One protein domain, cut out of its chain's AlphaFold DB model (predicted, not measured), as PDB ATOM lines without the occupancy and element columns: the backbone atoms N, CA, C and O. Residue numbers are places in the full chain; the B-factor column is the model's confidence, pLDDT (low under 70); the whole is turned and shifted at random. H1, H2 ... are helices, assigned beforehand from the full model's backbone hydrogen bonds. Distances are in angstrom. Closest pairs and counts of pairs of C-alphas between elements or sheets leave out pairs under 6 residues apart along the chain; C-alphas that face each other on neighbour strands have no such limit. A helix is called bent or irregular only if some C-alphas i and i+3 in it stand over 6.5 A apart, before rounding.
ATOM      1  N   SER A 265     -13.839 -23.921 -24.210       81.25
ATOM      2  CA  SER A 265     -12.816 -23.654 -25.227       81.25
ATOM      3  C   SER A 265     -12.877 -22.218 -25.759       81.25
ATOM      4  O   SER A 265     -11.843 -21.572 -25.932       81.25
ATOM      5  N   VAL A 266     -14.083 -21.692 -25.997       84.62
ATOM      6  CA  VAL A 266     -14.290 -20.310 -26.454       84.62
ATOM      7  C   VAL A 266     -13.856 -19.316 -25.379       84.62
ATOM      8  O   VAL A 266     -13.143 -18.365 -25.695       84.62
ATOM      9  N   SER A 267     -14.197 -19.555 -24.111       83.81
ATOM     10  CA  SER A 267     -13.764 -18.720 -22.985       83.81
ATOM     11  C   SER A 267     -12.241 -18.690 -22.850       83.81
ATOM     12  O   SER A 267     -11.659 -17.610 -22.722       83.81
ATOM     13  N   MET A 268     -11.571 -19.844 -22.968       85.38
ATOM     14  CA  MET A 268     -10.103 -19.916 -22.974       85.38
ATOM     15  C   MET A 268      -9.503 -19.133 -24.150       85.38
ATOM     16  O   MET A 268      -8.529 -18.400 -23.974       85.38
ATOM     17  N   MET A 269     -10.100 -19.231 -25.345       88.25
ATOM     18  CA  MET A 269      -9.655 -18.479 -26.520       88.25
ATOM     19  C   MET A 269      -9.816 -16.965 -26.330       88.25
ATOM     20  O   MET A 269      -8.886 -16.214 -26.626       88.25
ATOM     21  N   LEU A 270     -10.959 -16.507 -25.812       91.06
ATOM     22  CA  LEU A 270     -11.201 -15.092 -25.518       91.06
ATOM     23  C   LEU A 270     -10.207 -14.563 -24.478       91.06
ATOM     24  O   LEU A 270      -9.612 -13.504 -24.689       91.06
ATOM     25  N   GLY A 271      -9.960 -15.328 -23.412       90.25
ATOM     26  CA  GLY A 271      -8.940 -15.014 -22.412       90.25
ATOM     27  C   GLY A 271      -7.539 -14.902 -23.020       90.25
ATOM     28  O   GLY A 271      -6.833 -13.925 -22.772       90.25
ATOM     29  N   ALA A 272      -7.153 -15.839 -23.892       89.94
ATOM     30  CA  ALA A 272      -5.859 -15.816 -24.576       89.94
ATOM     31  C   ALA A 272      -5.712 -14.625 -25.541       89.94
ATOM     32  O   ALA A 272      -4.646 -14.008 -25.613       89.94
ATOM     33  N   VAL A 273      -6.775 -14.264 -26.270       94.12
ATOM     34  CA  VAL A 273      -6.793 -13.080 -27.144       94.12
ATOM     35  C   VAL A 273      -6.668 -11.804 -26.315       94.12
ATOM     36  O   VAL A 273      -5.829 -10.960 -26.634       94.12
ATOM     37  N   ALA A 274      -7.428 -11.679 -25.224       93.19
ATOM     38  CA  ALA A 274      -7.342 -10.541 -24.314       93.19
ATOM     39  C   ALA A 274      -5.935 -10.411 -23.705       93.19
ATOM     40  O   ALA A 274      -5.341  -9.332 -23.750       93.19
ATOM     41  N   ALA A 275      -5.354 -11.520 -23.239       92.56
ATOM     42  CA  ALA A 275      -3.988 -11.572 -22.725       92.56
ATOM     43  C   ALA A 275      -2.957 -11.144 -23.783       92.56
ATOM     44  O   ALA A 275      -2.049 -10.367 -23.490       92.56
ATOM     45  N   LYS A 276      -3.117 -11.578 -25.040       93.50
ATOM     46  CA  LYS A 276      -2.238 -11.181 -26.151       93.50
ATOM     47  C   LYS A 276      -2.342  -9.688 -26.469       93.50
ATOM     48  O   LYS A 276      -1.316  -9.041 -26.675       93.50
ATOM     49  N   VAL A 277      -3.557  -9.136 -26.498       95.38
ATOM     50  CA  VAL A 277      -3.783  -7.698 -26.710       95.38
ATOM     51  C   VAL A 277      -3.188  -6.886 -25.560       95.38
ATOM     52  O   VAL A 277      -2.529  -5.876 -25.806       95.38
ATOM     53  N   TRP A 278      -3.355  -7.340 -24.317       95.81
ATOM     54  CA  TRP A 278      -2.779  -6.680 -23.149       95.81
ATOM     55  C   TRP A 278      -1.250  -6.712 -23.175       95.81
ATOM     56  O   TRP A 278      -0.617  -5.671 -23.007       95.81
ATOM     57  N   ARG A 279      -0.646  -7.859 -23.506       94.12
ATOM     58  CA  ARG A 279       0.808  -7.977 -23.681       94.12
ATOM     59  C   ARG A 279       1.349  -6.990 -24.717       94.12
ATOM     60  O   ARG A 279       2.432  -6.449 -24.524       94.12
ATOM     61  N   TRP A 280       0.604  -6.746 -25.798       93.50
ATOM     62  CA  TRP A 280       1.003  -5.788 -26.830       93.50
ATOM     63  C   TRP A 280       0.867  -4.331 -26.374       93.50
ATOM     64  O   TRP A 280       1.764  -3.531 -26.623       93.50
ATOM     65  N   LYS A 281      -0.229  -3.981 -25.688       94.31
ATOM     66  CA  LYS A 281      -0.502  -2.599 -25.259       94.31
ATOM     67  C   LYS A 281       0.245  -2.172 -23.991       94.31
ATOM     68  O   LYS A 281       0.469  -0.982 -23.804       94.31
ATOM     69  N   GLY A 282       0.595  -3.105 -23.107       93.56
ATOM     70  CA  GLY A 282       1.130  -2.795 -21.779       93.56
ATOM     71  C   GLY A 282       1.974  -3.925 -21.186       93.56
ATOM     72  O   GLY A 282       1.537  -4.549 -20.218       93.56
ATOM     73  N   PRO A 283       3.188  -4.176 -21.711       91.56
ATOM     74  CA  PRO A 283       4.012  -5.322 -21.319       91.56
ATOM     75  C   PRO A 283       4.398  -5.316 -19.833       91.56
ATOM     76  O   PRO A 283       4.373  -6.361 -19.192       91.56
ATOM     77  N   VAL A 284       4.676  -4.143 -19.251       92.19
ATOM     78  CA  VAL A 284       5.068  -4.019 -17.833       92.19
ATOM     79  C   VAL A 284       3.927  -4.419 -16.889       92.19
ATOM     80  O   VAL A 284       4.156  -5.079 -15.878       92.19
ATOM     81  N   GLY A 285       2.691  -4.028 -17.216       90.38
ATOM     82  CA  GLY A 285       1.511  -4.401 -16.433       90.38
ATOM     83  C   GLY A 285       1.152  -5.877 -16.599       90.38
ATOM     84  O   GLY A 285       0.776  -6.525 -15.627       90.38
ATOM     85  N   PHE A 286       1.321  -6.408 -17.811       91.81
ATOM     86  CA  PHE A 286       1.108  -7.820 -18.118       91.81
ATOM     87  C   PHE A 286       2.040  -8.725 -17.299       91.81
ATOM     88  O   PHE A 286       1.559  -9.609 -16.599       91.81
ATOM     89  N   GLU A 287       3.350  -8.468 -17.320       91.44
ATOM     90  CA  GLU A 287       4.351  -9.282 -16.605       91.44
ATOM     91  C   GLU A 287       4.091  -9.338 -15.091       91.44
ATOM     92  O   GLU A 287       4.301 -10.372 -14.463       91.44
ATOM     93  N   ARG A 288       3.605  -8.240 -14.499       91.25
ATOM     94  CA  ARG A 288       3.351  -8.157 -13.053       91.25
ATOM     95  C   ARG A 288       2.009  -8.742 -12.625       91.25
ATOM     96  O   ARG A 288       1.936  -9.369 -11.575       91.25
ATOM     97  N   ASN A 289       0.952  -8.513 -13.406       92.38
ATOM     98  CA  ASN A 289      -0.420  -8.692 -12.922       92.38
ATOM     99  C   ASN A 289      -1.208  -9.791 -13.644       92.38
ATOM    100  O   ASN A 289      -2.316 -10.095 -13.204       92.38
ATOM    101  N   LEU A 290      -0.690 -10.389 -14.726       91.75
ATOM    102  CA  LEU A 290      -1.442 -11.368 -15.523       91.75
ATOM    103  C   LEU A 290      -2.007 -12.505 -14.667       91.75
ATOM    104  O   LEU A 290      -3.204 -12.771 -14.731       91.75
ATOM    105  N   PHE A 291      -1.156 -13.155 -13.870       88.19
ATOM    106  CA  PHE A 291      -1.563 -14.303 -13.060       88.19
ATOM    107  C   PHE A 291      -2.591 -13.916 -11.993       88.19
ATOM    108  O   PHE A 291      -3.573 -14.628 -11.816       88.19
ATOM    109  N   ALA A 292      -2.421 -12.759 -11.346       91.25
ATOM    110  CA  ALA A 292      -3.369 -12.261 -10.352       91.25
ATOM    111  C   ALA A 292      -4.742 -11.948 -10.970       91.25
ATOM    112  O   ALA A 292      -5.773 -12.325 -10.416       91.25
ATOM    113  N   VAL A 293      -4.770 -11.305 -12.143       91.81
ATOM    114  CA  VAL A 293      -6.022 -11.005 -12.856       91.81
ATOM    115  C   VAL A 293      -6.688 -12.283 -13.360       91.81
ATOM    116  O   VAL A 293      -7.890 -12.444 -13.180       91.81
ATOM    117  N   ALA A 294      -5.927 -13.209 -13.950       89.00
ATOM    118  CA  ALA A 294      -6.458 -14.488 -14.413       89.00
ATOM    119  C   ALA A 294      -7.054 -15.304 -13.254       89.00
ATOM    120  O   ALA A 294      -8.192 -15.758 -13.356       89.00
ATOM    121  N   ALA A 295      -6.338 -15.413 -12.129       87.12
ATOM    122  CA  ALA A 295      -6.837 -16.068 -10.923       87.12
ATOM    123  C   ALA A 295      -8.104 -15.386 -10.382       87.12
ATOM    124  O   ALA A 295      -9.058 -16.068 -10.022       87.12
ATOM    125  N   GLY A 296      -8.153 -14.049 -10.390       91.81
ATOM    126  CA  GLY A 296      -9.338 -13.285 -10.000       91.81
ATOM    127  C   GLY A 296     -10.551 -13.533 -10.902       91.81
ATOM    128  O   GLY A 296     -11.664 -13.644 -10.397       91.81
ATOM    129  N   LEU A 297     -10.356 -13.673 -12.219       89.25
ATOM    130  CA  LEU A 297     -11.435 -14.006 -13.160       89.25
ATOM    131  C   LEU A 297     -11.973 -15.426 -12.935       89.25
ATOM    132  O   LEU A 297     -13.187 -15.617 -12.942       89.25
ATOM    133  N   VAL A 298     -11.090 -16.399 -12.693       85.62
ATOM    134  CA  VAL A 298     -11.482 -17.783 -12.371       85.62
ATOM    135  C   VAL A 298     -12.217 -17.840 -11.028       85.62
ATOM    136  O   VAL A 298     -13.300 -18.411 -10.938       85.62
ATOM    137  N   ALA A 299     -11.683 -17.189  -9.991       88.44
ATOM    138  CA  ALA A 299     -12.337 -17.109  -8.685       88.44
ATOM    139  C   ALA A 299     -13.693 -16.386  -8.764       88.44
ATOM    140  O   ALA A 299     -14.655 -16.792  -8.115       88.44
ATOM    141  N   GLY A 300     -13.783 -15.335  -9.583       88.56
ATOM    142  CA  GLY A 300     -15.011 -14.582  -9.815       88.56
ATOM    143  C   GLY A 300     -16.121 -15.421 -10.445       88.56
ATOM    144  O   GLY A 300     -17.278 -15.260 -10.066       88.56
ATOM    145  N   GLU A 301     -15.786 -16.347 -11.347       82.81
ATOM    146  CA  GLU A 301     -16.750 -17.292 -11.922       82.81
ATOM    147  C   GLU A 301     -17.305 -18.246 -10.852       82.81
ATOM    148  O   GLU A 301     -18.523 -18.359 -10.717       82.81
ATOM    149  N   GLY A 302     -16.448 -18.809  -9.993       78.44
ATOM    150  CA  GLY A 302     -16.882 -19.665  -8.880       78.44
ATOM    151  C   GLY A 302     -17.734 -18.938  -7.825       78.44
ATOM    152  O   GLY A 302     -18.785 -19.435  -7.403       78.44
ATOM    153  N   ILE A 303     -17.330 -17.727  -7.421       87.25
ATOM    154  CA  ILE A 303     -18.107 -16.892  -6.485       87.25
ATOM    155  C   ILE A 303     -19.434 -16.477  -7.131       87.25
ATOM    156  O   ILE A 303     -20.486 -16.583  -6.501       87.25
ATOM    157  N   GLY A 304     -19.408 -16.056  -8.398       83.19
ATOM    158  CA  GLY A 304     -20.597 -15.696  -9.167       83.19
ATOM    159  C   GLY A 304     -21.578 -16.858  -9.307       83.19
ATOM    160  O   GLY A 304     -22.779 -16.661  -9.127       83.19
ATOM    161  N   GLY A 305     -21.080 -18.078  -9.530       76.06
ATOM    162  CA  GLY A 305     -21.880 -19.302  -9.526       76.06
ATOM    163  C   GLY A 305     -22.563 -19.550  -8.179       76.06
ATOM    164  O   GLY A 305     -23.759 -19.841  -8.136       76.06
ATOM    165  N   THR A 306     -21.846 -19.339  -7.072       75.69
ATOM    166  CA  THR A 306     -22.402 -19.455  -5.712       75.69
ATOM    167  C   THR A 306     -23.498 -18.415  -5.462       75.69
ATOM    168  O   THR A 306     -24.582 -18.752  -4.992       75.69
ATOM    169  N   VAL A 307     -23.261 -17.153  -5.836       81.44
ATOM    170  CA  VAL A 307     -24.262 -16.080  -5.726       81.44
ATOM    171  C   VAL A 307     -25.486 -16.382  -6.594       81.44
ATOM    172  O   VAL A 307     -26.615 -16.247  -6.128       81.44
ATOM    173  N   ASN A 308     -25.292 -16.847  -7.831       74.06
ATOM    174  CA  ASN A 308     -26.389 -17.233  -8.718       74.06
ATOM    175  C   ASN A 308     -27.199 -18.415  -8.157       74.06
ATOM    176  O   ASN A 308     -28.421 -18.434  -8.305       74.06
ATOM    177  N   CYS A 309     -26.558 -19.369  -7.474       70.56
ATOM    178  CA  CYS A 309     -27.245 -20.448  -6.760       70.56
ATOM    179  C   CYS A 309     -28.166 -19.886  -5.663       70.56
ATOM    180  O   CYS A 309     -29.365 -20.168  -5.661       70.56
ATOM    181  N   VAL A 310     -27.652 -18.995  -4.807       76.88
ATOM    182  CA  VAL A 310     -28.448 -18.327  -3.759       76.88
ATOM    183  C   VAL A 310     -29.615 -17.534  -4.362       76.88
ATOM    184  O   VAL A 310     -30.751 -17.662  -3.908       76.88
ATOM    185  N   LEU A 311     -29.375 -16.759  -5.424       76.50
ATOM    186  CA  LEU A 311     -30.425 -16.008  -6.125       76.50
ATOM    187  C   LEU A 311     -31.480 -16.922  -6.761       76.50
ATOM    188  O   LEU A 311     -32.661 -16.570  -6.799       76.50
ATOM    189  N   SER A 312     -31.075 -18.102  -7.235       73.19
ATOM    190  CA  SER A 312     -31.984 -19.109  -7.789       73.19
ATOM    191  C   SER A 312     -32.884 -19.718  -6.717       73.19
ATOM    192  O   SER A 312     -34.086 -19.835  -6.957       73.19
ATOM    193  N   ILE A 313     -32.355 -19.999  -5.521       72.44
ATOM    194  CA  ILE A 313     -33.146 -20.438  -4.357       72.44
ATOM    195  C   ILE A 313     -34.164 -19.362  -3.949       72.44
ATOM    196  O   ILE A 313     -35.312 -19.674  -3.642       72.44
ATOM    197  N   LEU A 314     -33.777 -18.085  -4.010       79.88
ATOM    198  CA  LEU A 314     -34.652 -16.943  -3.710       79.88
ATOM    199  C   LEU A 314     -35.663 -16.619  -4.832       79.88
ATOM    200  O   LEU A 314     -36.422 -15.659  -4.717       79.88
ATOM    201  N   GLY A 315     -35.694 -17.397  -5.920       73.06
ATOM    202  CA  GLY A 315     -36.666 -17.250  -7.011       73.06
ATOM    203  C   GLY A 315     -36.347 -16.159  -8.042       73.06
ATOM    204  O   GLY A 315     -37.150 -15.929  -8.951       73.06
ATOM    205  N   VAL A 316     -35.172 -15.525  -7.947       75.25
ATOM    206  CA  VAL A 316     -34.679 -14.467  -8.859       75.25
ATOM    207  C   VAL A 316     -33.508 -14.967  -9.726       75.25
ATOM    208  O   VAL A 316     -32.730 -14.189 -10.267       75.25
ATOM    209  N   GLY A 317     -33.362 -16.288  -9.850       59.31
ATOM    210  CA  GLY A 317     -32.233 -16.932 -10.520       59.31
ATOM    211  C   GLY A 317     -32.071 -16.579 -11.999       59.31
ATOM    212  O   GLY A 317     -33.040 -16.278 -12.707       59.31
ATOM    213  N   GLY A 318     -30.832 -16.701 -12.484       57.75
ATOM    214  CA  GLY A 318     -30.439 -16.368 -13.854       57.75
ATOM    215  C   GLY A 318     -31.251 -17.057 -14.958       57.75
ATOM    216  O   GLY A 318     -31.354 -16.511 -16.048       57.75
ATOM    217  N   GLN A 319     -31.924 -18.185 -14.710       56.56
ATOM    218  CA  GLN A 319     -32.772 -18.809 -15.738       56.56
ATOM    219  C   GLN A 319     -33.995 -17.970 -16.152       56.56
ATOM    220  O   GLN A 319     -34.520 -18.174 -17.243       56.56
ATOM    221  N   ARG A 320     -34.452 -17.017 -15.325       55.34
ATOM    222  CA  ARG A 320     -35.558 -16.103 -15.685       55.34
ATOM    223  C   ARG A 320     -35.096 -14.732 -16.181       55.34
ATOM    224  O   ARG A 320     -35.844 -14.083 -16.903       55.34
ATOM    225  N   TRP A 321     -33.896 -14.297 -15.796       59.81
ATOM    226  CA  TRP A 321     -33.430 -12.914 -15.988       59.81
ATOM    227  C   TRP A 321     -32.053 -12.791 -16.666       59.81
ATOM    228  O   TRP A 321     -31.568 -11.675 -16.842       59.81
ATOM    229  N   SER A 322     -31.392 -13.895 -17.041       59.22
ATOM    230  CA  SER A 322     -30.087 -13.831 -17.714       59.22
ATOM    231  C   SER A 322     -30.204 -13.426 -19.184       59.22
ATOM    232  O   SER A 322     -31.163 -13.741 -19.888       59.22
ATOM    233  N   LEU A 323     -29.176 -12.722 -19.655       58.41
ATOM    234  CA  LEU A 323     -28.969 -12.433 -21.068       58.41
ATOM    235  C   LEU A 323     -28.452 -13.706 -21.752       58.41
ATOM    236  O   LEU A 323     -27.330 -14.126 -21.488       58.41
ATOM    237  N   GLY A 324     -29.232 -14.291 -22.666       57.88
ATOM    238  CA  GLY A 324     -28.864 -15.485 -23.451       57.88
ATOM    239  C   GLY A 324     -27.740 -15.280 -24.484       57.88
ATOM    240  O   GLY A 324     -27.683 -15.978 -25.497       57.88
ATOM    241  N   LEU A 325     -26.862 -14.299 -24.272       51.22
ATOM    242  CA  LEU A 325     -25.733 -13.986 -25.144       51.22
ATOM    243  C   LEU A 325     -24.689 -15.109 -25.060       51.22
ATOM    244  O   LEU A 325     -24.048 -15.298 -24.034       51.22
ATOM    245  N   GLY A 326     -24.516 -15.848 -26.159       51.03
ATOM    246  CA  GLY A 326     -23.545 -16.946 -26.259       51.03
ATOM    247  C   GLY A 326     -24.110 -18.347 -25.997       51.03
ATOM    248  O   GLY A 326     -23.364 -19.318 -26.106       51.03
ATOM    249  N   CYS A 327     -25.411 -18.477 -25.721       50.25
ATOM    250  CA  CYS A 327     -26.081 -19.772 -25.594       50.25
ATOM    251  C   CYS A 327     -26.548 -20.273 -26.968       50.25
ATOM    252  O   CYS A 327     -27.434 -19.649 -27.568       50.25
ATOM    253  N   PRO A 328     -26.023 -21.399 -27.486       44.47
ATOM    254  CA  PRO A 328     -26.602 -22.010 -28.672       44.47
ATOM    255  C   PRO A 328     -28.072 -22.356 -28.385       44.47
ATOM    256  O   PRO A 328     -28.383 -23.004 -27.390       44.47
ATOM    257  N   ALA A 329     -28.981 -21.878 -29.239       52.56
ATOM    258  CA  ALA A 329     -30.433 -22.046 -29.100       52.56
ATOM    259  C   ALA A 329     -31.066 -21.437 -27.825       52.56
ATOM    260  O   ALA A 329     -32.153 -21.853 -27.425       52.56
ATOM    261  N   GLY A 330     -30.415 -20.451 -27.188       51.06
ATOM    262  CA  GLY A 330     -30.972 -19.748 -26.023       51.06
ATOM    263  C   GLY A 330     -31.120 -20.621 -24.773       51.06
ATOM    264  O   GLY A 330     -31.852 -20.251 -23.860       51.06
ATOM    265  N   ARG A 331     -30.452 -21.781 -24.740       48.66
ATOM    266  CA  ARG A 331     -30.439 -22.695 -23.598       48.66
ATOM    267  C   ARG A 331     -29.022 -22.797 -23.040       48.66
ATOM    268  O   ARG A 331     -28.168 -23.478 -23.605       48.66
ATOM    269  N   CYS A 332     -28.823 -22.074 -21.947       52.31
ATOM    270  CA  CYS A 332     -27.870 -22.339 -20.881       52.31
ATOM    271  C   CYS A 332     -28.716 -22.421 -19.590       52.31
ATOM    272  O   CYS A 332     -28.347 -23.201 -18.699       52.31
TER     273      CYS A 332
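Overview. This is residues 265 to 332 of the 332 residues of the protein "Putative oligopeptide transporter" of Colletotrichum higginsianum (UniProt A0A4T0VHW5). One long helix, H2, makes the length of the model, and H1 and the stretch with H3 fold back from its two ends on the same side, as an open, loose bracket. H1 and H2 form a helical hairpin that meets near its turn; at the far end of H2 a tight link leads to short H3 and then to a tail with no named element, residues 322 to 332. The printed part has 68 residues, with three named helices in the order H1, H2, H3 and no named strand, and its class is all helix. It is loose, with a radius of gyration of the C-alphas of 15.7 A, and elongated, spanning 45 by 25 by 16 A.

Arrangement. H2, residues 283 to 313, is irregular: C-alphas 288 and 291 are 7.9 A apart, and it has a kink of 57 degrees near residue 290. H1, residues 265 to 281, touches H2 with residues 275 to 279 alone, meeting residues 286 to 290; the closest C-alphas, of Arg 279 and Phe 286, are 5.6 A apart. This hairpin runs opposite ways at a shallow tilt of 34 degrees, only just short of steep. H3, residues 318 to 321, touches H2 only at the corner by their link; the closest C-alphas, of Asn 308 and Gly 318, are 6.6 A apart. H1 and H3 are apart. Every O i to N i+4 pair is within hydrogen-bond range in H1, and 25 of 27 are in H2; H3 is too short for such a pair.

Along the chain. H2 is 43.6 A from C-alpha 283 at (4.012, -5.322, -21.319) to C-alpha 313 at (-33.146, -20.438, -4.357). H1 is 24.4 A long and begins at C-alpha 265, (-12.816, -23.654, -25.227). H3 is 5.0 A long and ends at C-alpha 321, (-33.430, -12.914, -15.988).

Size, cuts and confidence. The two C-alphas farthest apart, of Val 284 and Gly 315, are 45.1 A apart. The printed part has no cut and ends at Cys 332, the chain's last residue. Both links are tight. Residues 280 to 285 and 298 to 306 stand free. The mean pLDDT of the printed part is 78.8; residues 317 to 332 are under 70.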